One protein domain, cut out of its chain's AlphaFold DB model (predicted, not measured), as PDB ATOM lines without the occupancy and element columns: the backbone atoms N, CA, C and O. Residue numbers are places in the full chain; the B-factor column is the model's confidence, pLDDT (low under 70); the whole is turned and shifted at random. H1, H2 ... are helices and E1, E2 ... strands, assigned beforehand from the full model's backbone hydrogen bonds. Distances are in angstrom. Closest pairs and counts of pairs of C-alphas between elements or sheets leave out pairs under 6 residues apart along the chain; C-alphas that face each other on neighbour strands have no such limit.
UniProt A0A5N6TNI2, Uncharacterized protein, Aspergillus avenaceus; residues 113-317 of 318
ATOM      1  N   TYR A 113      27.910  11.222   8.102       66.25
ATOM      2  CA  TYR A 113      29.115  11.195   8.929       66.25
ATOM      3  C   TYR A 113      29.279  12.509   9.693       66.25
ATOM      4  O   TYR A 113      28.897  13.555   9.168       66.25
ATOM      5  N   PRO A 114      29.870  12.477  10.900       86.44
ATOM      6  CA  PRO A 114      30.220  13.699  11.602       86.44
ATOM      7  C   PRO A 114      31.189  14.543  10.762       86.44
ATOM      8  O   PRO A 114      32.171  14.010  10.240       86.44
ATOM      9  N   ILE A 115      30.911  15.840  10.625       93.12
ATOM     10  CA  ILE A 115      31.718  16.781   9.837       93.12
ATOM     11  C   ILE A 115      32.412  17.747  10.790       93.12
ATOM     12  O   ILE A 115      31.778  18.313  11.678       93.12
ATOM     13  N   THR A 116      33.707  17.975  10.587       94.88
ATOM     14  CA  THR A 116      34.421  19.041  11.292       94.88
ATOM     15  C   THR A 116      34.124  20.393  10.649       94.88
ATOM     16  O   THR A 116      34.235  20.537   9.432       94.88
ATOM     17  N   ARG A 117      33.747  21.390  11.450       94.06
ATOM     18  CA  ARG A 117      33.480  22.759  10.982       94.06
ATOM     19  C   ARG A 117      33.739  23.790  12.069       94.06
ATOM     20  O   ARG A 117      33.659  23.491  13.255       94.06
ATOM     21  N   LEU A 118      33.953  25.037  11.661       94.12
ATOM     22  CA  LEU A 118      33.964  26.175  12.574       94.12
ATOM     23  C   LEU A 118      32.531  26.645  12.859       94.12
ATOM     24  O   LEU A 118      31.706  26.793  11.951       94.12
ATOM     25  N   ILE A 119      32.230  26.910  14.128       91.62
ATOM     26  CA  ILE A 119      30.996  27.574  14.554       91.62
ATOM     27  C   ILE A 119      31.319  28.801  15.398       91.62
ATOM     28  O   ILE A 119      32.303  28.834  16.130       91.62
ATOM     29  N   SER A 120      30.458  29.812  15.316       91.25
ATOM     30  CA  SER A 120      30.500  30.950  16.227       91.25
ATOM     31  C   SER A 120      29.534  30.702  17.378       91.25
ATOM     32  O   SER A 120      28.332  30.555  17.146       91.25
ATOM     33  N   THR A 121      30.031  30.621  18.611       92.19
ATOM     34  CA  THR A 121      29.200  30.280  19.770       92.19
ATOM     35  C   THR A 121      29.649  30.987  21.044       92.19
ATOM     36  O   THR A 121      30.835  31.245  21.254       92.19
ATOM     37  N   SER A 122      28.682  31.290  21.906       94.94
ATOM     38  CA  SER A 122      28.915  31.804  23.261       94.94
ATOM     39  C   SER A 122      28.678  30.738  24.336       94.94
ATOM     40  O   SER A 122      28.556  31.067  25.513       94.94
ATOM     41  N   PHE A 123      28.543  29.474  23.936       95.88
ATOM     42  CA  PHE A 123      28.173  28.363  24.806       95.88
ATOM     43  C   PHE A 123      29.174  27.224  24.661       95.88
ATOM     44  O   PHE A 123      29.737  27.029  23.587       95.88
ATOM     45  N   ALA A 124      29.366  26.480  25.745       96.81
ATOM     46  CA  ALA A 124      30.242  25.322  25.783       96.81
ATOM     47  C   ALA A 124      29.496  24.086  25.270       96.81
ATOM     48  O   ALA A 124      28.445  23.720  25.808       96.81
ATOM     49  N   HIS A 125      30.041  23.431  24.248       95.81
ATOM     50  CA  HIS A 125      29.455  22.221  23.662       95.81
ATOM     51  C   HIS A 125      30.079  20.938  24.235       95.81
ATOM     52  O   HIS A 125      31.254  20.943  24.595       95.81
ATOM     53  N   PRO A 126      29.332  19.819  24.328       95.06
ATOM     54  CA  PRO A 126      27.952  19.624  23.877       95.06
ATOM     55  C   PRO A 126      26.917  20.285  24.790       95.06
ATOM     56  O   PRO A 126      26.922  20.107  26.005       95.06
ATOM     57  N   MET A 127      25.969  21.002  24.191       94.62
ATOM     58  CA  MET A 127      24.881  21.631  24.930       94.62
ATOM     59  C   MET A 127      23.696  20.674  25.148       94.62
ATOM     60  O   MET A 127      23.354  19.875  24.278       94.62
ATOM     61  N   THR A 128      23.041  20.782  26.307       95.31
ATOM     62  CA  THR A 128      21.802  20.049  26.646       95.31
ATOM     63  C   THR A 128      20.614  21.009  26.749       95.31
ATOM     64  O   THR A 128      20.745  22.093  27.321       95.31
ATOM     65  N   PHE A 129      19.461  20.627  26.185       95.50
ATOM     66  CA  PHE A 129      18.242  21.461  26.116       95.50
ATOM     67  C   PHE A 129      17.092  20.965  27.006       95.50
ATOM     68  O   PHE A 129      16.049  21.610  27.114       95.50
ATOM     69  N   ASP A 130      17.284  19.817  27.633       95.19
ATOM     70  CA  ASP A 130      16.345  19.076  28.467       95.19
ATOM     71  C   ASP A 130      16.950  18.779  29.846       95.19
ATOM     72  O   ASP A 130      16.541  17.847  30.533       95.19
ATOM     73  N   HIS A 131      17.930  19.586  30.276       96.69
ATOM     74  CA  HIS A 131      18.608  19.373  31.550       96.69
ATOM     75  C   HIS A 131      17.612  19.420  32.712       96.69
ATOM     76  O   HIS A 131      16.862  20.389  32.865       96.69
ATOM     77  N   GLU A 132      17.642  18.401  33.566       95.06
ATOM     78  CA  GLU A 132      16.876  18.361  34.807       95.06
ATOM     79  C   GLU A 132      17.797  18.728  35.980       95.06
ATOM     80  O   GLU A 132      18.626  17.906  36.384       95.06
ATOM     81  N   PRO A 133      17.697  19.951  36.543       94.00
ATOM     82  CA  PRO A 133      18.499  20.320  37.700       94.00
ATOM     83  C   PRO A 133      18.235  19.366  38.874       94.00
ATOM     84  O   PRO A 133      17.068  19.107  39.195       94.00
ATOM     85  N   PRO A 134      19.285  18.847  39.530       93.25
ATOM     86  CA  PRO A 134      19.120  17.964  40.672       93.25
ATOM     87  C   PRO A 134      18.517  18.727  41.868       93.25
ATOM     88  O   PRO A 134      18.769  19.927  42.016       93.25
ATOM     89  N   PRO A 135      17.754  18.053  42.754       89.50
ATOM     90  CA  PRO A 135      17.120  18.699  43.909       89.50
ATOM     91  C   PRO A 135      18.103  19.339  44.899       89.50
ATOM     92  O   PRO A 135      17.718  20.226  45.653       89.50
ATOM     93  N   ASP A 136      19.359  18.887  44.905       91.81
ATOM     94  CA  ASP A 136      20.431  19.407  45.760       91.81
ATOM     95  C   ASP A 136      21.048  20.725  45.248       91.81
ATOM     96  O   ASP A 136      21.882  21.319  45.928       91.81
ATOM     97  N   GLY A 137      20.655  21.181  44.052       88.81
ATOM     98  CA  GLY A 137      21.155  22.408  43.435       88.81
ATOM     99  C   GLY A 137      22.586  22.327  42.891       88.81
ATOM    100  O   GLY A 137      23.110  23.345  42.451       88.81
ATOM    101  N   SER A 138      23.221  21.149  42.875       91.62
ATOM    102  CA  SER A 138      24.641  20.988  42.510       91.62
ATOM    103  C   SER A 138      24.961  21.314  41.047       91.62
ATOM    104  O   SER A 138      26.055  21.777  40.735       91.62
ATOM    105  N   LYS A 139      24.011  21.075  40.136       93.31
ATOM    106  CA  LYS A 139      24.147  21.337  38.693       93.31
ATOM    107  C   LYS A 139      22.935  22.107  38.187       93.31
ATOM    108  O   LYS A 139      22.067  21.523  37.530       93.31
ATOM    109  N   PRO A 140      22.816  23.404  38.500       95.06
ATOM    110  CA  PRO A 140      21.656  24.165  38.084       95.06
ATOM    111  C   PRO A 140      21.666  24.388  36.562       95.06
ATOM    112  O   PRO A 140      22.678  24.206  35.879       95.06
ATOM    113  N   CYS A 141      20.512  24.779  36.022       96.50
ATOM    114  CA  CYS A 141      20.416  25.323  34.669       96.50
ATOM    115  C   CYS A 141      21.212  26.631  34.597       96.50
ATOM    116  O   CYS A 141      21.009  27.501  35.446       96.50
ATOM    117  N   HIS A 142      22.061  26.810  33.582       95.62
ATOM    118  CA  HIS A 142      22.872  28.027  33.476       95.62
ATOM    119  C   HIS A 142      22.018  29.285  33.283       95.62
ATOM    120  O   HIS A 142      22.325  30.318  33.869       95.62
ATOM    121  N   TRP A 143      20.903  29.181  32.554       94.88
ATOM    122  CA  TRP A 143      19.964  30.288  32.348       94.88
ATOM    123  C   TRP A 143      19.175  30.657  33.604       94.88
ATOM    124  O   TRP A 143      18.917  31.836  33.823       94.88
ATOM    125  N   CYS A 144      18.786  29.673  34.424       93.25
ATOM    126  CA  CYS A 144      18.072  29.949  35.675       93.25
ATOM    127  C   CYS A 144      19.016  30.485  36.752       93.25
ATOM    128  O   CYS A 144      18.651  31.390  37.490       93.25
ATOM    129  N   ASN A 145      20.215  29.906  36.854       92.44
ATOM    130  CA  ASN A 145      21.182  30.269  37.885       92.44
ATOM    131  C   ASN A 145      21.785  31.652  37.648       92.44
ATOM    132  O   ASN A 145      22.117  32.348  38.597       92.44
ATOM    133  N   ASN A 146      21.968  32.024  36.383       91.69
ATOM    134  CA  ASN A 146      22.605  33.268  36.002       91.69
ATOM    135  C   ASN A 146      21.922  33.843  34.758       91.69
ATOM    136  O   ASN A 146      22.192  33.410  33.637       91.69
ATOM    137  N   PHE A 147      21.080  34.864  34.934       91.50
ATOM    138  CA  PHE A 147      20.360  35.471  33.809       91.50
ATOM    139  C   PHE A 147      21.311  36.050  32.742       91.50
ATOM    140  O   PHE A 147      20.993  36.030  31.551       91.50
ATOM    141  N   VAL A 148      22.501  36.508  33.158       93.06
ATOM    142  CA  VAL A 148      23.548  37.052  32.278       93.06
ATOM    143  C   VAL A 148      24.041  35.995  31.293       93.06
ATOM    144  O   VAL A 148      24.388  36.328  30.162       93.06
ATOM    145  N   TYR A 149      23.986  34.712  31.661       94.25
ATOM    146  CA  TYR A 149      24.389  33.611  30.788       94.25
ATOM    147  C   TYR A 149      23.571  33.567  29.495       94.25
ATOM    148  O   TYR A 149      24.116  33.335  28.422       94.25
ATOM    149  N   GLY A 150      22.269  33.858  29.558       93.31
ATOM    150  CA  GLY A 150      21.464  33.978  28.344       93.31
ATOM    151  C   GLY A 150      21.813  35.216  27.517       93.31
ATOM    152  O   GLY A 150      21.647  35.207  26.302       93.31
ATOM    153  N   ILE A 151      22.306  36.277  28.161       92.25
ATOM    154  CA  ILE A 151      22.567  37.560  27.509       92.25
ATOM    155  C   ILE A 151      23.909  37.572  26.783       92.25
ATOM    156  O   ILE A 151      23.954  37.942  25.612       92.25
ATOM    157  N   VAL A 152      24.982  37.155  27.453       90.69
ATOM    158  CA  VAL A 152      26.356  37.210  26.918       90.69
ATOM    159  C   VAL A 152      27.047  35.842  26.860       90.69
ATOM    160  O   VAL A 152      28.074  35.707  26.195       90.69
ATOM    161  N   GLY A 153      26.476  34.805  27.482       93.12
ATOM    162  CA  GLY A 153      27.077  33.471  27.535       93.12
ATOM    163  C   GLY A 153      28.450  33.483  28.204       93.12
ATOM    164  O   GLY A 153      28.674  34.203  29.174       93.12
ATOM    165  N   LEU A 154      29.368  32.691  27.660       93.00
ATOM    166  CA  LEU A 154      30.793  32.664  28.001       93.00
ATOM    167  C   LEU A 154      31.622  33.639  27.140       93.00
ATOM    168  O   LEU A 154      32.846  33.586  27.134       93.00
ATOM    169  N   GLY A 155      30.957  34.530  26.398       89.94
ATOM    170  CA  GLY A 155      31.583  35.345  25.362       89.94
ATOM    171  C   GLY A 155      31.643  34.616  24.021       89.94
ATOM    172  O   GLY A 155      31.810  33.399  23.944       89.94
ATOM    173  N   LYS A 156      31.453  35.369  22.938       89.62
ATOM    174  CA  LYS A 156      31.401  34.822  21.582       89.62
ATOM    175  C   LYS A 156      32.798  34.394  21.133       89.62
ATOM    176  O   LYS A 156      33.737  35.179  21.205       89.62
ATOM    177  N   LYS A 157      32.921  33.163  20.640       90.31
ATOM    178  CA  LYS A 157      34.177  32.595  20.144       90.31
ATOM    179  C   LYS A 157      33.935  31.772  18.881       90.31
ATOM    180  O   LYS A 157      32.869  31.177  18.721       90.31
ATOM    181  N   MET A 158      34.921  31.748  17.987       93.25
ATOM    182  CA  MET A 158      34.982  30.770  16.900       93.25
ATOM    183  C   MET A 158      35.591  29.481  17.446       93.25
ATOM    184  O   MET A 158      36.717  29.500  17.934       93.25
ATOM    185  N   VAL A 159      34.832  28.392  17.394       94.19
ATOM    186  CA  VAL A 159      35.225  27.085  17.928       94.19
ATOM    187  C   VAL A 159      35.120  26.061  16.810       94.19
ATOM    188  O   VAL A 159      34.118  26.017  16.092       94.19
ATOM    189  N   GLU A 160      36.162  25.255  16.640       96.25
ATOM    190  CA  GLU A 160      36.115  24.097  15.757       96.25
ATOM    191  C   GLU A 160      35.342  22.978  16.453       96.25
ATOM    192  O   GLU A 160      35.556  22.700  17.631       96.25
ATOM    193  N   VAL A 161      34.391  22.366  15.753       95.94
ATOM    194  CA  VAL A 161      33.538  21.322  16.314       95.94
ATOM    195  C   VAL A 161      33.398  20.145  15.370       95.94
ATOM    196  O   VAL A 161      33.368  20.309  14.152       95.94
ATOM    197  N   VAL A 162      33.219  18.963  15.952       96.25
ATOM    198  CA  VAL A 162      32.613  17.826  15.264       96.25
ATOM    199  C   VAL A 162      31.094  18.002  15.315       96.25
ATOM    200  O   VAL A 162      30.494  17.934  16.389       96.25
ATOM    201  N   ASP A 163      30.477  18.244  14.161       93.50
ATOM    202  CA  ASP A 163      29.030  18.351  13.971       93.50
ATOM    203  C   ASP A 163      28.447  16.987  13.588       93.50
ATOM    204  O   ASP A 163      28.801  16.408  12.561       93.50
ATOM    205  N   PHE A 164      27.536  16.472  14.411       90.12
ATOM    206  CA  PHE A 164      26.872  15.187  14.185       90.12
ATOM    207  C   PHE A 164      25.615  15.291  13.299       90.12
ATOM    208  O   PHE A 164      24.887  14.308  13.156       90.12
ATOM    209  N   GLY A 165      25.302  16.471  12.754       83.81
ATOM    210  CA  GLY A 165      24.152  16.727  11.877       83.81
ATOM    211  C   GLY A 165      22.799  16.797  12.596       83.81
ATOM    212  O   GLY A 165      21.776  17.098  11.988       83.81
ATOM    213  N   ASN A 166      22.773  16.548  13.906       80.81
ATOM    214  CA  ASN A 166      21.572  16.547  14.747       80.81
ATOM    215  C   ASN A 166      21.550  17.707  15.758       80.81
ATOM    216  O   ASN A 166      20.842  17.634  16.764       80.81
ATOM    217  N   GLY A 167      22.354  18.748  15.517       81.50
ATOM    218  CA  GLY A 167      22.499  19.891  16.420       81.50
ATOM    219  C   GLY A 167      23.329  19.600  17.672       81.50
ATOM    220  O   GLY A 167      23.395  20.438  18.571       81.50
ATOM    221  N   LYS A 168      23.954  18.417  17.758       88.38
ATOM    222  CA  LYS A 168      24.994  18.131  18.747       88.38
ATOM    223  C   LYS A 168      26.350  18.454  18.146       88.38
ATOM    224  O   LYS A 168      26.688  17.970  17.068       88.38
ATOM    225  N   TYR A 169      27.129  19.202  18.911       93.94
ATOM    226  CA  TYR A 169      28.501  19.549  18.586       93.94
ATOM    227  C   TYR A 169      29.421  19.036  19.687       93.94
ATOM    228  O   TYR A 169      29.046  19.024  20.861       93.94
ATOM    229  N   LEU A 170      30.621  18.616  19.310       95.31
ATOM    230  CA  LEU A 170      31.712  18.362  20.243       95.31
ATOM    231  C   LEU A 170      32.841  19.329  19.916       95.31
ATOM    232  O   LEU A 170      33.305  19.337  18.779       95.31
ATOM    233  N   GLU A 171      33.257  20.135  20.887       96.00
ATOM    234  CA  GLU A 171      34.379  21.057  20.700       96.00
ATOM    235  C   GLU A 171      35.669  20.278  20.455       96.00
ATOM    236  O   GLU A 171      36.001  19.335  21.177       96.00
ATOM    237  N   ILE A 172      36.373  20.690  19.409       92.75
ATOM    238  CA  ILE A 172      37.779  20.386  19.185       92.75
ATOM    239  C   ILE A 172      38.583  21.455  19.952       92.75
ATOM    240  O   ILE A 172      38.000  22.367  20.540       92.75
ATOM    241  N   GLU A 173      39.897  21.274  20.060       85.88
ATOM    242  CA  GLU A 173      40.840  22.109  20.817       85.88
ATOM    243  C   GLU A 173      40.507  23.618  20.830       85.88
ATOM    244  O   GLU A 173      39.908  24.170  19.911       85.88
ATOM    245  N   ASP A 174      40.895  24.305  21.909       86.69
ATOM    246  CA  ASP A 174      40.613  25.736  22.094       86.69
ATOM    247  C   ASP A 174      39.117  26.129  22.123       86.69
ATOM    248  O   ASP A 174      38.780  27.301  21.956       86.69
ATOM    249  N   GLY A 175      38.202  25.204  22.423       92.25
ATOM    250  CA  GLY A 175      36.812  25.515  22.784       92.25
ATOM    251  C   GLY A 175      36.630  26.225  24.140       92.25
ATOM    252  O   GLY A 175      37.586  26.625  24.805       92.25
ATOM    253  N   HIS A 176      35.381  26.399  24.575       95.50
ATOM    254  CA  HIS A 176      35.072  26.864  25.936       95.50
ATOM    255  C   HIS A 176      35.396  25.783  26.975       95.50
ATOM    256  O   HIS A 176      35.869  26.075  28.073       95.50
ATOM    257  N   THR A 177      35.185  24.518  26.618       94.50
ATOM    258  CA  THR A 177      35.445  23.367  27.490       94.50
ATOM    259  C   THR A 177      36.928  23.167  27.792       94.50
ATOM    260  O   THR A 177      37.281  22.852  28.930       94.50
ATOM    261  N   SER A 178      37.819  23.432  26.829       93.06
ATOM    262  CA  SER A 178      39.273  23.382  27.049       93.06
ATOM    263  C   SER A 178      39.774  24.498  27.976       93.06
ATOM    264  O   SER A 178      40.812  24.346  28.616       93.06
ATOM    265  N   GLN A 179      39.005  25.581  28.129       91.88
ATOM    266  CA  GLN A 179      39.254  26.656  29.099       91.88
ATOM    267  C   GLN A 179      38.720  26.333  30.505       91.88
ATOM    268  O   GLN A 179      38.780  27.170  31.405       91.88
ATOM    269  N   GLY A 180      38.210  25.116  30.717       92.94
ATOM    270  CA  GLY A 180      37.704  24.650  32.005       92.94
ATOM    271  C   GLY A 180      36.227  24.956  32.251       92.94
ATOM    272  O   GLY A 180      35.740  24.712  33.356       92.94
ATOM    273  N   HIS A 181      35.495  25.465  31.254       94.38
ATOM    274  CA  HIS A 181      34.047  25.607  31.368       94.38
ATOM    275  C   HIS A 181      33.349  24.257  31.206       94.38
ATOM    276  O   HIS A 181      33.678  23.447  30.345       94.38
ATOM    277  N   GLU A 182      32.338  24.013  32.029       95.31
ATOM    278  CA  GLU A 182      31.489  22.843  31.853       95.31
ATOM    279  C   GLU A 182      30.525  23.014  30.666       95.31
ATOM    280  O   GLU A 182      30.122  24.144  30.362       95.31
ATOM    281  N   PRO A 183      30.098  21.912  30.020       96.81
ATOM    282  CA  PRO A 183      29.142  21.982  28.924       96.81
ATOM    283  C   PRO A 183      27.837  22.679  29.330       96.81
ATOM    284  O   PRO A 183      27.324  22.500  30.444       96.81
ATOM    285  N   SER A 184      27.286  23.479  28.418       97.25
ATOM    286  CA  SER A 184      26.115  24.310  28.673       97.25
ATOM    287  C   SER A 184      24.852  23.480  28.924       97.25
ATOM    288  O   SER A 184      24.542  22.535  28.196       97.25
ATOM    289  N   ARG A 185      24.071  23.869  29.940       97.31
ATOM    290  CA  ARG A 185      22.831  23.184  30.328       97.31
ATOM    291  C   ARG A 185      21.653  24.140  30.387       97.31
ATOM    292  O   ARG A 185      21.604  25.023  31.248       97.31
ATOM    293  N   MET A 186      20.692  23.932  29.498       97.31
ATOM    294  CA  MET A 186      19.396  24.596  29.494       97.31
ATOM    295  C   MET A 186      18.335  23.607  29.974       97.31
ATOM    296  O   MET A 186      18.259  22.485  29.480       97.31
ATOM    297  N   CYS A 187      17.526  24.012  30.951       97.50
ATOM    298  CA  CYS A 187      16.425  23.177  31.414       97.50
ATOM    299  C   CYS A 187      15.215  23.255  30.486       97.50
ATOM    300  O   CYS A 187      15.045  24.216  29.731       97.50
ATOM    301  N   VAL A 188      14.317  22.285  30.652       96.38
ATOM    302  CA  VAL A 188      13.052  22.202  29.913       96.38
ATOM    303  C   VAL A 188      12.243  23.497  30.000       96.38
ATOM    304  O   VAL A 188      11.704  23.948  28.999       96.38
ATOM    305  N   VAL A 189      12.196  24.154  31.164       95.88
ATOM    306  CA  VAL A 189      11.436  25.407  31.328       95.88
ATOM    307  C   VAL A 189      12.016  26.530  30.467       95.88
ATOM    308  O   VAL A 189      11.275  27.176  29.728       95.88
ATOM    309  N   CYS A 190      13.337  26.727  30.495       97.19
ATOM    310  CA  CYS A 190      14.001  27.731  29.664       97.19
ATOM    311  C   CYS A 190      13.849  27.430  28.166       97.19
ATOM    312  O   CYS A 190      13.676  28.356  27.369       97.19
ATOM    313  N   ALA A 191      13.895  26.159  27.768       96.25
ATOM    314  CA  ALA A 191      13.657  25.778  26.380       96.25
ATOM    315  C   ALA A 191      12.202  26.058  25.960       96.25
ATOM    316  O   ALA A 191      11.952  26.666  24.919       96.25
ATOM    317  N   LEU A 192      11.234  25.694  26.804       95.56
ATOM    318  CA  LEU A 192       9.810  25.905  26.554       95.56
ATOM    319  C   LEU A 192       9.426  27.387  26.470       95.56
ATOM    320  O   LEU A 192       8.609  27.742  25.625       95.56
ATOM    321  N   GLU A 193      10.044  28.265  27.260       95.75
ATOM    322  CA  GLU A 193       9.864  29.721  27.138       95.75
ATOM    323  C   GLU A 193      10.246  30.228  25.740       95.75
ATOM    324  O   GLU A 193       9.508  30.993  25.120       95.75
ATOM    325  N   ARG A 194      11.362  29.738  25.193       96.12
ATOM    326  CA  ARG A 194      11.827  30.095  23.844       96.12
ATOM    327  C   ARG A 194      10.934  29.504  22.759       96.12
ATOM    328  O   ARG A 194      10.595  30.188  21.797       96.12
ATOM    329  N   ILE A 195      10.493  28.258  22.934       94.44
ATOM    330  CA  ILE A 195       9.521  27.612  22.040       94.44
ATOM    331  C   ILE A 195       8.196  28.375  22.031       94.44
ATOM    332  O   ILE A 195       7.605  28.564  20.970       94.44
ATOM    333  N   HIS A 196       7.738  28.836  23.191       94.81
ATOM    334  CA  HIS A 196       6.513  29.612  23.317       94.81
ATOM    335  C   HIS A 196       6.603  30.946  22.560       94.81
ATOM    336  O   HIS A 196       5.679  31.285  21.822       94.81
ATOM    337  N   ILE A 197       7.749  31.634  22.632       95.25
ATOM    338  CA  ILE A 197       8.034  32.816  21.808       95.25
ATOM    339  C   ILE A 197       7.984  32.475  20.313       95.25
ATOM    340  O   ILE A 197       7.257  33.127  19.567       95.25
ATOM    341  N   MET A 198       8.708  31.440  19.873       92.75
ATOM    342  CA  MET A 198       8.775  31.049  18.455       92.75
ATOM    343  C   MET A 198       7.425  30.616  17.873       92.75
ATOM    344  O   MET A 198       7.202  30.740  16.671       92.75
ATOM    345  N   ARG A 199       6.525  30.088  18.709       92.81
ATOM    346  CA  ARG A 199       5.178  29.651  18.310       92.81
ATOM    347  C   ARG A 199       4.129  30.756  18.382       92.81
ATOM    348  O   ARG A 199       2.969  30.503  18.053       92.81
ATOM    349  N   CYS A 200       4.508  31.961  18.799       94.00
ATOM    350  CA  CYS A 200       3.593  33.088  18.839       94.00
ATOM    351  C   CYS A 200       3.063  33.374  17.419       94.00
ATOM    352  O   CYS A 200       3.859  33.576  16.501       94.00
ATOM    353  N   PRO A 201       1.736  33.417  17.201       90.81
ATOM    354  CA  PRO A 201       1.165  33.511  15.852       90.81
ATOM    355  C   PRO A 201       1.458  34.854  15.166       90.81
ATOM    356  O   PRO A 201       1.496  34.945  13.941       90.81
ATOM    357  N   ALA A 202       1.632  35.903  15.964       90.38
ATOM    358  CA  ALA A 202       2.107  37.218  15.561       90.38
ATOM    359  C   ALA A 202       2.659  37.919  16.803       90.38
ATOM    360  O   ALA A 202       2.180  37.658  17.901       90.38
ATOM    361  N   HIS A 203       3.626  38.821  16.658       91.38
ATOM    362  CA  HIS A 203       4.070  39.653  17.774       91.38
ATOM    363  C   HIS A 203       3.442  41.040  17.676       91.38
ATOM    364  O   HIS A 203       3.652  41.764  16.707       91.38
ATOM    365  N   ARG A 204       2.668  41.407  18.695       90.81
ATOM    366  CA  ARG A 204       2.160  42.765  18.921       90.81
ATOM    367  C   ARG A 204       2.824  43.313  20.157       90.81
ATOM    368  O   ARG A 204       2.823  42.619  21.164       90.81
ATOM    369  N   PHE A 205       3.377  44.514  20.092       90.12
ATOM    370  CA  PHE A 205       4.167  45.054  21.191       90.12
ATOM    371  C   PHE A 205       3.442  46.189  21.897       90.12
ATOM    372  O   PHE A 205       2.921  47.100  21.258       90.12
ATOM    373  N   ILE A 206       3.469  46.148  23.225       92.12
ATOM    374  CA  ILE A 206       3.042  47.240  24.101       92.12
ATOM    375  C   ILE A 206       4.200  47.641  25.008       92.12
ATOM    376  O   ILE A 206       5.125  46.856  25.221       92.12
ATOM    377  N   ARG A 207       4.156  48.861  25.546       93.12
ATOM    378  CA  ARG A 207       5.149  49.321  26.523       93.12
ATOM    379  C   ARG A 207       5.043  48.517  27.820       93.12
ATOM    380  O   ARG A 207       3.942  48.210  28.273       93.12
ATOM    381  N   LEU A 208       6.185  48.215  28.428       93.25
ATOM    382  CA  LEU A 208       6.248  47.589  29.745       93.25
ATOM    383  C   LEU A 208       5.865  48.609  30.823       93.25
ATOM    384  O   LEU A 208       6.384  49.725  30.861       93.25
ATOM    385  N   ARG A 209       4.952  48.227  31.718       91.44
ATOM    386  CA  ARG A 209       4.517  49.090  32.823       91.44
ATOM    387  C   ARG A 209       5.680  49.332  33.788       91.44
ATOM    388  O   ARG A 209       6.360  48.389  34.173       91.44
ATOM    389  N   GLY A 210       5.874  50.584  34.198       92.44
ATOM    390  CA  GLY A 210       6.925  50.967  35.149       92.44
ATOM    391  C   GLY A 210       8.313  51.164  34.535       92.44
ATOM    392  O   GLY A 210       9.222  51.572  35.250       92.44
ATOM    393  N   TYR A 211       8.478  50.944  33.226       91.06
ATOM    394  CA  TYR A 211       9.745  51.148  32.528       91.06
ATOM    395  C   TYR A 211       9.593  52.243  31.466       91.06
ATOM    396  O   TYR A 211       8.803  52.118  30.531       91.06
ATOM    397  N   SER A 212      10.361  53.325  31.604       89.06
ATOM    398  CA  SER A 212      10.451  54.410  30.622       89.06
ATOM    399  C   SER A 212      11.908  54.671  30.288       89.06
ATOM    400  O   SER A 212      12.723  54.782  31.194       89.06
ATOM    401  N   VAL A 213      12.216  54.824  28.999       88.06
ATOM    402  CA  VAL A 213      13.569  55.137  28.509       88.06
ATOM    403  C   VAL A 213      14.126  56.402  29.171       88.06
ATOM    404  O   VAL A 213      15.309  56.462  29.472       88.06
ATOM    405  N   GLU A 214      13.271  57.394  29.426       89.12
ATOM    406  CA  GLU A 214      13.662  58.705  29.963       89.12
ATOM    407  C   GLU A 214      14.116  58.648  31.425       89.12
ATOM    408  O   GLU A 214      14.931  59.462  31.850       89.12
ATOM    409  N   THR A 215      13.593  57.697  32.200       91.44
ATOM    410  CA  THR A 215      13.856  57.576  33.643       91.44
ATOM    411  C   THR A 215      14.663  56.329  33.991       91.44
ATOM    412  O   THR A 215      14.857  56.041  35.168       91.44
ATOM    413  N   PHE A 216      15.061  55.539  32.994       92.50
ATOM    414  CA  PHE A 216      15.731  54.265  33.211       92.50
ATOM    415  C   PHE A 216      17.213  54.471  33.518       92.50
ATOM    416  O   PHE A 216      17.929  55.129  32.763       92.50
ATOM    417  N   ASP A 217      17.685  53.860  34.602       93.19
ATOM    418  CA  ASP A 217      19.100  53.880  34.956       93.19
ATOM    419  C   ASP A 217      19.863  52.815  34.158       93.19
ATOM    420  O   ASP A 217      19.985  51.650  34.551       93.19
ATOM    421  N   PHE A 218      20.362  53.223  32.990       91.06
ATOM    422  CA  PHE A 218      21.161  52.355  32.130       91.06
ATOM    423  C   PHE A 218      22.472  51.924  32.789       91.06
ATOM    424  O   PHE A 218      22.904  50.803  32.541       91.06
ATOM    425  N   SER A 219      23.087  52.772  33.623       89.69
ATOM    426  CA  SER A 219      24.360  52.438  34.270       89.69
ATOM    427  C   SER A 219      24.168  51.254  35.205       89.69
ATOM    428  O   SER A 219      24.785  50.215  35.000       89.69
ATOM    429  N   ILE A 220      23.217  51.359  36.140       90.12
ATOM    430  CA  ILE A 220      22.916  50.282  37.094       90.12
ATOM    431  C   ILE A 220      22.501  49.001  36.362       90.12
ATOM    432  O   ILE A 220      22.879  47.895  36.758       90.12
ATOM    433  N   ALA A 221      21.726  49.124  35.280       91.06
ATOM    434  CA  ALA A 221      21.337  47.967  34.489       91.06
ATOM    435  C   ALA A 221      22.548  47.267  33.859       91.06
ATOM    436  O   ALA A 221      22.666  46.049  33.983       91.06
ATOM    437  N   TYR A 222      23.464  47.993  33.219       90.44
ATOM    438  CA  TYR A 222      24.650  47.382  32.615       90.44
ATOM    439  C   TYR A 222      25.642  46.859  33.651       90.44
ATOM    440  O   TYR A 222      26.194  45.778  33.448       90.44
ATOM    441  N   ASP A 223      25.787  47.540  34.786       88.88
ATOM    442  CA  ASP A 223      26.618  47.069  35.893       88.88
ATOM    443  C   ASP A 223      26.143  45.689  36.386       88.88
ATOM    444  O   ASP A 223      26.966  44.824  36.691       88.88
ATOM    445  N   SER A 224      24.829  45.414  36.343       88.38
ATOM    446  CA  SER A 224      24.261  44.100  36.699       88.38
ATOM    447  C   SER A 224      24.652  42.946  35.761       88.38
ATOM    448  O   SER A 224      24.496  41.781  36.131       88.38
ATOM    449  N   LEU A 225      25.174  43.238  34.560       87.19
ATOM    450  CA  LEU A 225      25.724  42.220  33.656       87.19
ATOM    451  C   LEU A 225      27.157  41.823  34.018       87.19
ATOM    452  O   LEU A 225      27.640  40.785  33.565       87.19
ATOM    453  N   THR A 226      27.853  42.633  34.812       82.88
ATOM    454  CA  THR A 226      29.232  42.355  35.205       82.88
ATOM    455  C   THR A 226      29.244  41.590  36.525       82.88
ATOM    456  O   THR A 226      28.789  42.079  37.553       82.88
ATOM    457  N   GLN A 227      29.740  40.350  36.506       70.88
ATOM    458  CA  GLN A 227      29.991  39.595  37.733       70.88
ATOM    459  C   GLN A 227      31.439  39.763  38.154       70.88
ATOM    460  O   GLN A 227      32.348  39.442  37.386       70.88
ATOM    461  N   LEU A 228      31.664  40.202  39.392       68.19
ATOM    462  CA  LEU A 228      32.996  40.135  39.978       68.19
ATOM    463  C   LEU A 228      33.264  38.714  40.507       68.19
ATOM    464  O   LEU A 228      32.357  38.077  41.055       68.19
ATOM    465  N   PRO A 229      34.506  38.207  40.393       64.94
ATOM    466  CA  PRO A 229      34.875  36.906  40.941       64.94
ATOM    467  C   PRO A 229      34.503  36.775  42.426       64.94
ATOM    468  O   PRO A 229      34.805  37.652  43.234       64.94
ATOM    469  N   GLY A 230      33.855  35.665  42.791       67.12
ATOM    470  CA  GLY A 230      33.458  35.368  44.174       67.12
ATOM    471  C   GLY A 230      32.129  35.983  44.627       67.12
ATOM    472  O   GLY A 230      31.722  35.762  45.768       67.12
ATOM    473  N   GLN A 231      31.427  36.722  43.763       71.56
ATOM    474  CA  GLN A 231      30.075  37.198  44.052       71.56
ATOM    475  C   GLN A 231      29.016  36.127  43.768       71.56
ATOM    476  O   GLN A 231      29.220  35.196  42.988       71.56
ATOM    477  N   ARG A 232      27.861  36.261  44.432       75.19
ATOM    478  CA  ARG A 232      26.681  35.447  44.118       75.19
ATOM    479  C   ARG A 232      26.227  35.729  42.681       75.19
ATOM    480  O   ARG A 232      26.469  36.834  42.192       75.19
ATOM    481  N   PRO A 233      25.533  34.777  42.033       75.69
ATOM    482  CA  PRO A 233      24.918  35.046  40.747       75.69
ATOM    483  C   PRO A 233      24.030  36.299  40.821       75.69
ATOM    484  O   PRO A 233      23.323  36.485  41.816       75.69
ATOM    485  N   PRO A 234      24.089  37.177  39.811       80.25
ATOM    486  CA  PRO A 234      23.391  38.442  39.808       80.25
ATOM    487  C   PRO A 234      21.899  38.173  39.664       80.25
ATOM    488  O   PRO A 234      21.466  37.300  38.906       80.25
ATOM    489  N   GLU A 235      21.106  38.936  40.403       83.25
ATOM    490  CA  GLU A 235      19.656  38.887  40.291       83.25
ATOM    491  C   GLU A 235      19.202  39.733  39.103       83.25
ATOM    492  O   GLU A 235      19.690  40.845  38.881       83.25
ATOM    493  N   GLN A 236      18.245  39.219  38.333       87.69
ATOM    494  CA  GLN A 236      17.680  39.966  37.220       87.69
ATOM    495  C   GLN A 236      16.699  41.023  37.743       87.69
ATOM    496  O   GLN A 236      15.524  40.743  37.963       87.69
ATOM    497  N   THR A 237      17.175  42.254  37.912       88.38
ATOM    498  CA  THR A 237      16.359  43.391  38.381       88.38
ATOM    499  C   THR A 237      15.660  44.146  37.250       88.38
ATOM    500  O   THR A 237      14.670  44.839  37.479       88.38
ATOM    501  N   ASN A 238      16.148  43.989  36.016       92.56
ATOM    502  CA  ASN A 238      15.670  44.706  34.841       92.56
ATOM    503  C   ASN A 238      15.172  43.752  33.738       92.56
ATOM    504  O   ASN A 238      15.697  42.643  33.578       92.56
ATOM    505  N   PRO A 239      14.173  44.164  32.939       94.44
ATOM    506  CA  PRO A 239      13.781  43.442  31.742       94.44
ATOM    507  C   PRO A 239      14.846  43.649  30.661       94.44
ATOM    508  O   PRO A 239      15.291  44.767  30.410       94.44
ATOM    509  N   TRP A 240      15.234  42.568  29.990       94.06
ATOM    510  CA  TRP A 240      16.244  42.591  28.932       94.06
ATOM    511  C   TRP A 240      15.626  42.207  27.600       94.06
ATOM    512  O   TRP A 240      14.771  41.322  27.534       94.06
ATOM    513  N   CYS A 241      16.079  42.858  26.533       93.56
ATOM    514  CA  CYS A 241      15.681  42.523  25.178       93.56
ATOM    515  C   CYS A 241      16.019  41.056  24.889       93.56
ATOM    516  O   CYS A 241      17.053  40.527  25.300       93.56
ATOM    517  N   SER A 242      15.127  40.376  24.181       93.62
ATOM    518  CA  SER A 242      15.315  38.985  23.776       93.62
ATOM    519  C   SER A 242      16.273  38.846  22.588       93.62
ATOM    520  O   SER A 242      16.692  37.739  22.284       93.62
ATOM    521  N   LEU A 243      16.628  39.947  21.913       88.69
ATOM    522  CA  LEU A 243      17.446  39.925  20.693       88.69
ATOM    523  C   LEU A 243      18.848  40.506  20.875       88.69
ATOM    524  O   LEU A 243      19.773  40.119  20.170       88.69
ATOM    525  N   CYS A 244      19.023  41.431  21.815       87.88
ATOM    526  CA  CYS A 244      20.278  42.143  22.034       87.88
ATOM    527  C   CYS A 244      20.516  42.375  23.533       87.88
ATOM    528  O   CYS A 244      19.569  42.296  24.318       87.88
ATOM    529  N   PRO A 245      21.747  42.702  23.952       88.62
ATOM    530  CA  PRO A 245      22.063  42.959  25.353       88.62
ATOM    531  C   PRO A 245      21.640  44.371  25.794       88.62
ATOM    532  O   PRO A 245      22.398  45.048  26.464       88.62
ATOM    533  N   ASN A 246      20.450  44.849  25.405       90.81
ATOM    534  CA  ASN A 246      19.913  46.145  25.841       90.81
ATOM    535  C   ASN A 246      18.696  45.944  26.761       90.81
ATOM    536  O   ASN A 246      17.938  44.990  26.548       90.81
ATOM    537  N   PRO A 247      18.441  46.852  27.718       93.06
ATOM    538  CA  PRO A 247      17.205  46.857  28.496       93.06
ATOM    539  C   PRO A 247      15.955  46.904  27.608       93.06
ATOM    540  O   PRO A 247      15.926  47.599  26.591       93.06
ATOM    541  N   ALA A 248      14.922  46.149  27.976       94.12
ATOM    542  CA  ALA A 248      13.657  46.110  27.255       94.12
ATOM    543  C   ALA A 248      12.656  47.140  27.786       94.12
ATOM    544  O   ALA A 248      12.523  47.347  28.987       94.12
ATOM    545  N   PHE A 249      11.885  47.717  26.870       93.94
ATOM    546  CA  PHE A 249      10.807  48.663  27.174       93.94
ATOM    547  C   PHE A 249       9.475  48.239  26.560       93.94
ATOM    548  O   PHE A 249       8.444  48.849  26.835       93.94
ATOM    549  N   PHE A 250       9.484  47.184  25.744       94.00
ATOM    550  CA  PHE A 250       8.313  46.646  25.075       94.00
ATOM    551  C   PHE A 250       8.212  45.141  25.299       94.00
ATOM    552  O   PHE A 250       9.227  44.446  25.321       94.00
ATOM    553  N   GLY A 251       6.986  44.638  25.420       94.56
ATOM    554  CA  GLY A 251       6.685  43.212  25.521       94.56
ATOM    555  C   GLY A 251       5.600  42.801  24.536       94.56
ATOM    556  O   GLY A 251       4.731  43.604  24.189       94.56
ATOM    557  N   CYS A 252       5.659  41.554  24.070       95.31
ATOM    558  CA  CYS A 252       4.588  40.984  23.263       95.31
ATOM    559  C   CYS A 252       3.292  40.913  24.090       95.31
ATOM    560  O   CYS A 252       3.313  40.388  25.196       95.31
ATOM    561  N   SER A 253       2.171  41.377  23.539       95.31
ATOM    562  CA  SER A 253       0.826  41.344  24.134       95.31
ATOM    563  C   SER A 253      -0.159  40.473  23.354       95.31
ATOM    564  O   SER A 253      -1.366  40.527  23.576       95.31
ATOM    565  N   THR A 254       0.329  39.690  22.391       95.06
ATOM    566  CA  THR A 254      -0.547  38.847  21.570       95.06
ATOM    567  C   THR A 254      -1.184  37.757  22.415       95.06
ATOM    568  O   THR A 254      -0.478  37.071  23.153       95.06
ATOM    569  N   LEU A 255      -2.501  37.588  22.274       95.50
ATOM    570  CA  LEU A 255      -3.243  36.541  22.965       95.50
ATOM    571  C   LEU A 255      -2.719  35.155  22.576       95.50
ATOM    572  O   LEU A 255      -2.634  34.816  21.393       95.50
ATOM    573  N   GLN A 256      -2.382  34.368  23.587       94.19
ATOM    574  CA  GLN A 256      -1.925  32.994  23.487       94.19
ATOM    575  C   GLN A 256      -3.061  32.054  23.886       94.19
ATOM    576  O   GLN A 256      -3.803  32.313  24.830       94.19
ATOM    577  N   CYS A 257      -3.188  30.936  23.176       94.00
ATOM    578  CA  CYS A 257      -4.125  29.868  23.536       94.00
ATOM    579  C   CYS A 257      -3.509  28.821  24.477       94.00
ATOM    580  O   CYS A 257      -4.221  27.942  24.966       94.00
ATOM    581  N   VAL A 258      -2.200  28.910  24.722       93.88
ATOM    582  CA  VAL A 258      -1.447  28.059  25.645       93.88
ATOM    583  C   VAL A 258      -0.473  28.899  26.470       93.88
ATOM    584  O   VAL A 258      -0.032  29.942  26.000       93.88
ATOM    585  N   ASN A 259      -0.108  28.442  27.667       93.38
ATOM    586  CA  ASN A 259       0.967  29.041  28.460       93.38
ATOM    587  C   ASN A 259       2.352  28.569  27.970       93.38
ATOM    588  O   ASN A 259       2.474  27.761  27.042       93.38
ATOM    589  N   LYS A 260       3.419  29.018  28.645       90.25
ATOM    590  CA  LYS A 260       4.796  28.589  28.349       90.25
ATOM    591  C   LYS A 260       5.006  27.074  28.433       90.25
ATOM    592  O   LYS A 260       5.804  26.534  27.678       90.25
ATOM    593  N   PHE A 261       4.246  26.375  29.275       93.06
ATOM    594  CA  PHE A 261       4.271  24.916  29.402       93.06
ATOM    595  C   PHE A 261       3.448  24.193  28.322       93.06
ATOM    596  O   PHE A 261       3.306  22.976  28.379       93.06
ATOM    597  N   GLN A 262       2.934  24.923  27.324       90.75
ATOM    598  CA  GLN A 262       2.066  24.421  26.253       90.75
ATOM    599  C   GLN A 262       0.711  23.895  26.758       90.75
ATOM    600  O   GLN A 262       0.017  23.163  26.051       90.75
ATOM    601  N   GLU A 263       0.309  24.286  27.967       92.81
ATOM    602  CA  GLU A 263      -0.989  23.935  28.537       92.81
ATOM    603  C   GLU A 263      -2.035  24.970  28.107       92.81
ATOM    604  O   GLU A 263      -1.712  26.159  28.072       92.81
ATOM    605  N   PRO A 264      -3.281  24.568  27.805       95.06
ATOM    606  CA  PRO A 264      -4.346  25.506  27.460       95.06
ATOM    607  C   PRO A 264      -4.553  26.579  28.532       95.06
ATOM    608  O   PRO A 264      -4.516  26.282  29.727       95.06
ATOM    609  N   VAL A 265      -4.824  27.809  28.098       93.88
ATOM    610  CA  VAL A 265      -5.160  28.927  28.992       93.88
ATOM    611  C   VAL A 265      -6.513  29.531  28.647       93.88
ATOM    612  O   VAL A 265      -6.891  29.646  27.478       93.88
ATOM    613  N   GLU A 266      -7.237  29.941  29.685       93.19
ATOM    614  CA  GLU A 266      -8.459  30.729  29.545       93.19
ATOM    615  C   GLU A 266      -8.124  32.136  29.048       93.19
ATOM    616  O   GLU A 266      -7.177  32.762  29.519       93.19
ATOM    617  N   TRP A 267      -8.919  32.658  28.116       89.25
ATOM    618  CA  TRP A 267      -8.598  33.907  27.409       89.25
ATOM    619  C   TRP A 267      -8.657  35.141  28.312       89.25
ATOM    620  O   TRP A 267      -8.058  36.165  27.997       89.25
ATOM    621  N   SER A 268      -9.394  35.052  29.419       89.38
ATOM    622  CA  SER A 268      -9.468  36.087  30.450       89.38
ATOM    623  C   SER A 268      -8.290  36.047  31.427       89.38
ATOM    624  O   SER A 268      -8.149  36.956  32.242       89.38
ATOM    625  N   SER A 269      -7.457  35.002  31.387       91.75
ATOM    626  CA  SER A 269      -6.297  34.885  32.266       91.75
ATOM    627  C   SER A 269      -5.179  35.824  31.828       91.75
ATOM    628  O   SER A 269      -4.922  36.002  30.637       91.75
ATOM    629  N   ARG A 270      -4.428  36.347  32.800       86.81
ATOM    630  CA  ARG A 270      -3.181  37.075  32.528       86.81
ATOM    631  C   ARG A 270      -2.142  36.195  31.827       86.81
ATOM    632  O   ARG A 270      -1.394  36.705  31.002       86.81
ATOM    633  N   ASP A 271      -2.172  34.884  32.072       86.56
ATOM    634  CA  ASP A 271      -1.303  33.897  31.413       86.56
ATOM    635  C   ASP A 271      -1.566  33.778  29.900       86.56
ATOM    636  O   ASP A 271      -0.751  33.205  29.181       86.56
ATOM    637  N   ALA A 272      -2.700  34.294  29.411       92.44
ATOM    638  CA  ALA A 272      -3.021  34.320  27.988       92.44
ATOM    639  C   ALA A 272      -2.424  35.532  27.264       92.44
ATOM    640  O   ALA A 272      -2.522  35.606  26.042       92.44
ATOM    641  N   ILE A 273      -1.830  36.502  27.963       93.62
ATOM    642  CA  ILE A 273      -1.353  37.740  27.342       93.62
ATOM    643  C   ILE A 273       0.150  37.663  27.104       93.62
ATOM    644  O   ILE A 273       0.952  37.716  28.033       93.62
ATOM    645  N   GLY A 274       0.526  37.657  25.826       95.31
ATOM    646  CA  GLY A 274       1.918  37.735  25.416       95.31
ATOM    647  C   GLY A 274       2.643  36.397  25.441       95.31
ATOM    648  O   GLY A 274       2.335  35.498  26.208       95.31
ATOM    649  N   CYS A 275       3.652  36.280  24.581       95.81
ATOM    650  CA  CYS A 275       4.492  35.080  24.492       95.81
ATOM    651  C   CYS A 275       5.787  35.162  25.320       95.81
ATOM    652  O   CYS A 275       6.605  34.252  25.268       95.81
ATOM    653  N   GLY A 276       6.022  36.277  26.025       95.12
ATOM    654  CA  GLY A 276       7.265  36.534  26.764       95.12
ATOM    655  C   GLY A 276       8.395  37.202  25.966       95.12
ATOM    656  O   GLY A 276       9.433  37.510  26.542       95.12
ATOM    657  N   LEU A 277       8.217  37.475  24.667       95.12
ATOM    658  CA  LEU A 277       9.200  38.225  23.871       95.12
ATOM    659  C   LEU A 277       9.282  39.691  24.326       95.12
ATOM    660  O   LEU A 277       8.259  40.380  24.362       95.12
ATOM    661  N   LEU A 278      10.496  40.174  24.599       95.38
ATOM    662  CA  LEU A 278      10.780  41.537  25.058       95.38
ATOM    663  C   LEU A 278      11.722  42.263  24.089       95.38
ATOM    664  O   LEU A 278      12.674  41.665  23.593       95.38
ATOM    665  N   LEU A 279      11.508  43.561  23.855       92.44
ATOM    666  CA  LEU A 279      12.324  44.382  22.949       92.44
ATOM    667  C   LEU A 279      12.731  45.724  23.579       92.44
ATOM    668  O   LEU A 279      11.950  46.352  24.295       92.44
ATOM    669  N   CYS A 280      13.946  46.187  23.272       88.25
ATOM    670  CA  CYS A 280      14.464  47.498  23.689       88.25
ATOM    671  C   CYS A 280      13.852  48.653  22.885       88.25
ATOM    672  O   CYS A 280      13.340  49.612  23.451       88.25
ATOM    673  N   ASN A 281      13.858  48.551  21.556       78.62
ATOM    674  CA  ASN A 281      13.277  49.538  20.656       78.62
ATOM    675  C   ASN A 281      12.939  48.873  19.317       78.62
ATOM    676  O   ASN A 281      13.813  48.335  18.641       78.62
ATOM    677  N   LEU A 282      11.671  48.945  18.922       63.41
ATOM    678  CA  LEU A 282      11.145  48.326  17.709       63.41
ATOM    679  C   LEU A 282      11.800  48.864  16.420       63.41
ATOM    680  O   LEU A 282      12.125  48.092  15.517       63.41
ATOM    681  N   ALA A 283      12.053  50.174  16.356       59.25
ATOM    682  CA  ALA A 283      12.659  50.820  15.189       59.25
ATOM    683  C   ALA A 283      14.152  50.485  15.064       59.25
ATOM    684  O   ALA A 283      14.652  50.221  13.973       59.25
ATOM    685  N   GLN A 284      14.858  50.432  16.194       59.16
ATOM    686  CA  GLN A 284      16.293  50.157  16.215       59.16
ATOM    687  C   GLN A 284      16.608  48.680  15.959       59.16
ATOM    688  O   GLN A 284      17.606  48.387  15.314       59.16
ATOM    689  N   VAL A 285      15.758  47.753  16.419       55.78
ATOM    690  CA  VAL A 285      15.868  46.321  16.083       55.78
ATOM    691  C   VAL A 285      15.700  46.110  14.578       55.78
ATOM    692  O   VAL A 285      16.476  45.379  13.975       55.78
ATOM    693  N   THR A 286      14.732  46.793  13.960       52.09
ATOM    694  CA  THR A 286      14.496  46.698  12.511       52.09
ATOM    695  C   THR A 286      15.679  47.269  11.719       52.09
ATOM    696  O   THR A 286      16.211  46.585  10.854       52.09
ATOM    697  N   ALA A 287      16.171  48.458  12.084       49.78
ATOM    698  CA  ALA A 287      17.296  49.105  11.402       49.78
ATOM    699  C   ALA A 287      18.654  48.407  11.627       49.78
ATOM    700  O   ALA A 287      19.471  48.338  10.715       49.78
ATOM    701  N   LYS A 288      18.917  47.853  12.822       50.69
ATOM    702  CA  LYS A 288      20.150  47.085  13.095       50.69
ATOM    703  C   LYS A 288      20.145  45.703  12.442       50.69
ATOM    704  O   LYS A 288      21.206  45.205  12.096       50.69
ATOM    705  N   ASN A 289      18.977  45.098  12.227       49.94
ATOM    706  CA  ASN A 289      18.886  43.881  11.416       49.94
ATOM    707  C   ASN A 289      19.236  44.142   9.938       49.94
ATOM    708  O   ASN A 289      19.682  43.226   9.254       49.94
ATOM    709  N   GLU A 290      19.062  45.377   9.453       44.06
ATOM    710  CA  GLU A 290      19.502  45.809   8.117       44.06
ATOM    711  C   GLU A 290      20.989  46.211   8.082       44.06
ATOM    712  O   GLU A 290      21.634  46.102   7.042       44.06
ATOM    713  N   GLN A 291      21.548  46.653   9.214       45.56
ATOM    714  CA  GLN A 291      22.927  47.128   9.353       45.56
ATOM    715  C   GLN A 291      23.726  46.177  10.247       45.56
ATOM    716  O   GLN A 291      23.875  46.372  11.449       45.56
ATOM    717  N   SER A 292      24.221  45.117   9.624       46.50
ATOM    718  CA  SER A 292      25.119  44.106  10.176       46.50
ATOM    719  C   SER A 292      26.250  44.667  11.053       46.50
ATOM    720  O   SER A 292      27.234  45.191  10.537       46.50
ATOM    721  N   ASP A 293      26.154  44.432  12.362       41.84
ATOM    722  CA  ASP A 293      27.309  44.165  13.227       41.84
ATOM    723  C   ASP A 293      27.119  42.766  13.846       41.84
ATOM    724  O   ASP A 293      26.372  42.598  14.823       41.84
ATOM    725  N   PRO A 294      27.727  41.727  13.244       48.44
ATOM    726  CA  PRO A 294      27.626  40.352  13.716       48.44
ATOM    727  C   PRO A 294      28.292  40.121  15.076       48.44
ATOM    728  O   PRO A 294      28.085  39.055  15.656       48.44
ATOM    729  N   GLU A 295      29.119  41.039  15.576       44.78
ATOM    730  CA  GLU A 295      30.105  40.732  16.612       44.78
ATOM    731  C   GLU A 295      29.698  41.241  18.003       44.78
ATOM    732  O   GLU A 295      29.892  40.517  18.977       44.78
ATOM    733  N   TYR A 296      29.011  42.389  18.103       50.25
ATOM    734  CA  TYR A 296      28.664  43.004  19.403       50.25
ATOM    735  C   TYR A 296      27.176  43.340  19.614       50.25
ATOM    736  O   TYR A 296      26.786  43.840  20.672       50.25
ATOM    737  N   GLY A 297      26.308  43.060  18.636       68.38
ATOM    738  CA  GLY A 297      24.914  43.527  18.666       68.38
ATOM    739  C   GLY A 297      23.874  42.550  19.221       68.38
ATOM    740  O   GLY A 297      22.774  42.978  19.573       68.38
ATOM    741  N   SER A 298      24.186  41.254  19.279       81.75
ATOM    742  CA  SER A 298      23.193  40.197  19.504       81.75
ATOM    743  C   SER A 298      23.327  39.535  20.867       81.75
ATOM    744  O   SER A 298      24.424  39.326  21.377       81.75
ATOM    745  N   ARG A 299      22.183  39.169  21.441       89.31
ATOM    746  CA  ARG A 299      22.102  38.368  22.659       89.31
ATOM    747  C   ARG A 299      22.656  36.963  22.390       89.31
ATOM    748  O   ARG A 299      22.377  36.399  21.336       89.31
ATOM    749  N   ALA A 300      23.400  36.382  23.328       92.12
ATOM    750  CA  ALA A 300      24.050  35.081  23.153       92.12
ATOM    751  C   ALA A 300      23.064  33.961  22.783       92.12
ATOM    752  O   ALA A 300      23.334  33.156  21.896       92.12
ATOM    753  N   ASP A 301      21.895  33.930  23.422       93.69
ATOM    754  CA  ASP A 301      20.866  32.914  23.184       93.69
ATOM    755  C   ASP A 301      19.855  33.274  22.082       93.69
ATOM    756  O   ASP A 301      18.882  32.536  21.902       93.69
ATOM    757  N   VAL A 302      20.080  34.355  21.315       91.50
ATOM    758  CA  VAL A 302      19.138  34.806  20.273       91.50
ATOM    759  C   VAL A 302      18.880  33.726  19.228       91.50
ATOM    760  O   VAL A 302      17.764  33.604  18.729       91.50
ATOM    761  N   ILE A 303      19.885  32.893  18.933       89.81
ATOM    762  CA  ILE A 303      19.770  31.800  17.966       89.81
ATOM    763  C   ILE A 303      18.640  30.832  18.336       89.81
ATOM    764  O   ILE A 303      17.961  30.319  17.453       89.81
ATOM    765  N   TYR A 304      18.354  30.654  19.629       93.25
ATOM    766  CA  TYR A 304      17.290  29.772  20.113       93.25
ATOM    767  C   TYR A 304      15.886  30.388  20.031       93.25
ATOM    768  O   TYR A 304      14.907  29.735  20.389       93.25
ATOM    769  N   LEU A 305      15.780  31.625  19.544       91.50
ATOM    770  CA  LEU A 305      14.527  32.296  19.189       91.50
ATOM    771  C   LEU A 305      14.303  32.349  17.670       91.50
ATOM    772  O   LEU A 305      13.266  32.836  17.220       91.50
ATOM    773  N   LEU A 306      15.264  31.865  16.876       86.44
ATOM    774  CA  LEU A 306      15.184  31.854  15.417       86.44
ATOM    775  C   LEU A 306      14.705  30.487  14.902       86.44
ATOM    776  O   LEU A 306      15.091  29.457  15.454       86.44
ATOM    777  N   PRO A 307      13.896  30.424  13.831       78.31
ATOM    778  CA  PRO A 307      13.441  29.159  13.262       78.31
ATOM    779  C   PRO A 307      14.595  28.231  12.857       78.31
ATOM    780  O   PRO A 307      15.606  28.683  12.329       78.31
ATOM    781  N   GLY A 308      14.414  26.919  13.044       81.88
ATOM    782  CA  GLY A 308      15.379  25.902  12.603       81.88
ATOM    783  C   GLY A 308      16.613  25.745  13.499       81.88
ATOM    784  O   GLY A 308      17.548  25.039  13.123       81.88
ATOM    785  N   ASN A 309      16.636  26.371  14.675       90.31
ATOM    786  CA  ASN A 309      17.721  26.205  15.639       90.31
ATOM    787  C   ASN A 309      17.715  24.816  16.302       90.31
ATOM    788  O   ASN A 309      16.673  24.168  16.399       90.31
ATOM    789  N   ASP A 310      18.872  24.393  16.806       91.44
ATOM    790  CA  ASP A 310      19.087  23.039  17.338       91.44
ATOM    791  C   ASP A 310      18.206  22.711  18.557       91.44
ATOM    792  O   ASP A 310      17.737  21.582  18.692       91.44
ATOM    793  N   MET A 311      17.895  23.704  19.402       93.88
ATOM    794  CA  MET A 311      16.963  23.532  20.523       93.88
ATOM    795  C   MET A 311      15.552  23.231  20.009       93.88
ATOM    796  O   MET A 311      14.904  22.313  20.499       93.88
ATOM    797  N   TYR A 312      15.061  23.970  19.012       91.44
ATOM    798  CA  TYR A 312      13.743  23.700  18.441       91.44
ATOM    799  C   TYR A 312      13.689  22.297  17.832       91.44
ATOM    800  O   TYR A 312      12.783  21.539  18.177       91.44
ATOM    801  N   ARG A 313      14.703  21.921  17.033       90.25
ATOM    802  CA  ARG A 313      14.781  20.587  16.412       90.25
ATOM    803  C   ARG A 313      14.792  19.466  17.444       90.25
ATOM    804  O   ARG A 313      14.116  18.460  17.246       90.25
ATOM    805  N   HIS A 314      15.486  19.653  18.568       90.88
ATOM    806  CA  HIS A 314      15.491  18.696  19.675       90.88
ATOM    807  C   HIS A 314      14.073  18.402  20.199       90.88
ATOM    808  O   HIS A 314      13.743  17.247  20.452       90.88
ATOM    809  N   TYR A 315      13.214  19.420  20.314       90.00
ATOM    810  CA  TYR A 315      11.842  19.257  20.812       90.00
ATOM    811  C   TYR A 315      10.822  18.876  19.732       90.00
ATOM    812  O   TYR A 315       9.769  18.329  20.065       90.00
ATOM    813  N   THR A 316      11.075  19.187  18.459       86.94
ATOM    814  CA  THR A 316      10.130  18.899  17.367       86.94
ATOM    815  C   THR A 316      10.465  17.662  16.551       86.94
ATOM    816  O   THR A 316       9.571  17.147  15.886       86.94
ATOM    817  N   GLY A 317      11.707  17.175  16.591       78.56
ATOM    818  CA  GLY A 317      12.175  16.071  15.749       78.56
ATOM    819  C   GLY A 317      12.315  16.424  14.260       78.56
ATOM    820  O   GLY A 317      12.461  15.519  13.443       78.56
TER     821      GLY A 317
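What this domain is: This is residues 113 to 317 of the 318 residues of an uncharacterized protein of Aspergillus avenaceus (UniProt A0A5N6TNI2). Little regular structure: a body mostly of loops, with the antiparallel sheet E1-E3-E4 at one end, antiparallel pair E6-E7 at the other, and parallel pair E2-E5 with H3, H6 and H7 between. Of 205 printed residues, 77 are in seven named helices and seven strands, ordered E1 E2 H1 H2 E3 E4 E5 H3 E6 H4 E7 H5 H6 H7: mixed class. It is compact, radius of gyration of the C-alphas 17.7 A, spanning 49 by 44 by 40 A.

How they stand to each other: E3, residues 157 to 163, neighbours E1, residues 115 to 121 (N 117 to O 161, 2.9 A), and makes a hairpin with E4, residues 169 to 171 (N 162 to O 170, 2.9 A). E2, residues 128 to 131, neighbours E5, residues 185 to 187: N 186 to O 128, 2.9 A. H3, residues 188 to 198, touches H6, residues 302 to 305: closest C-alphas Arg 194 and Leu 305, 5.8 A. H1, residues 142 to 145, and H2, residues 147 to 152, touch only at the corner: closest C-alphas Trp 143 and Gly 150, 5.6 A. E6, residues 205 to 207, neighbours E7, residues 250 to 252: N 251 to O 206, 2.9 A. H4, residues 218 to 223, and H5, residues 282 to 290, touch no helix. H7, residues 310 to 316, is close to H3 but not clearly touching. Every O i to N i+4 pair is within hydrogen-bond range in H3, H4, H5 and H7, and 1 of 2 in H2; H1 and H6 are too short for such a pair.

Where its parts are: E1 runs 16.9 A from C-alpha 115 at (31.718, 16.781, 9.837), E3 16.4 A and H3 15.1 A; H7 ends at C-alpha 316, (10.130, 18.899, 17.367).

The domain as a whole: The farthest C-alphas, Tyr 113 and Thr 215, are 54.7 A apart. The printed part has no cut; the links E4 to E5, H4 to E7, E7 to H5 and H5 to H6 are long. The model's pLDDT is under 70 at residues 113, 228 to 230 and 282 to 297.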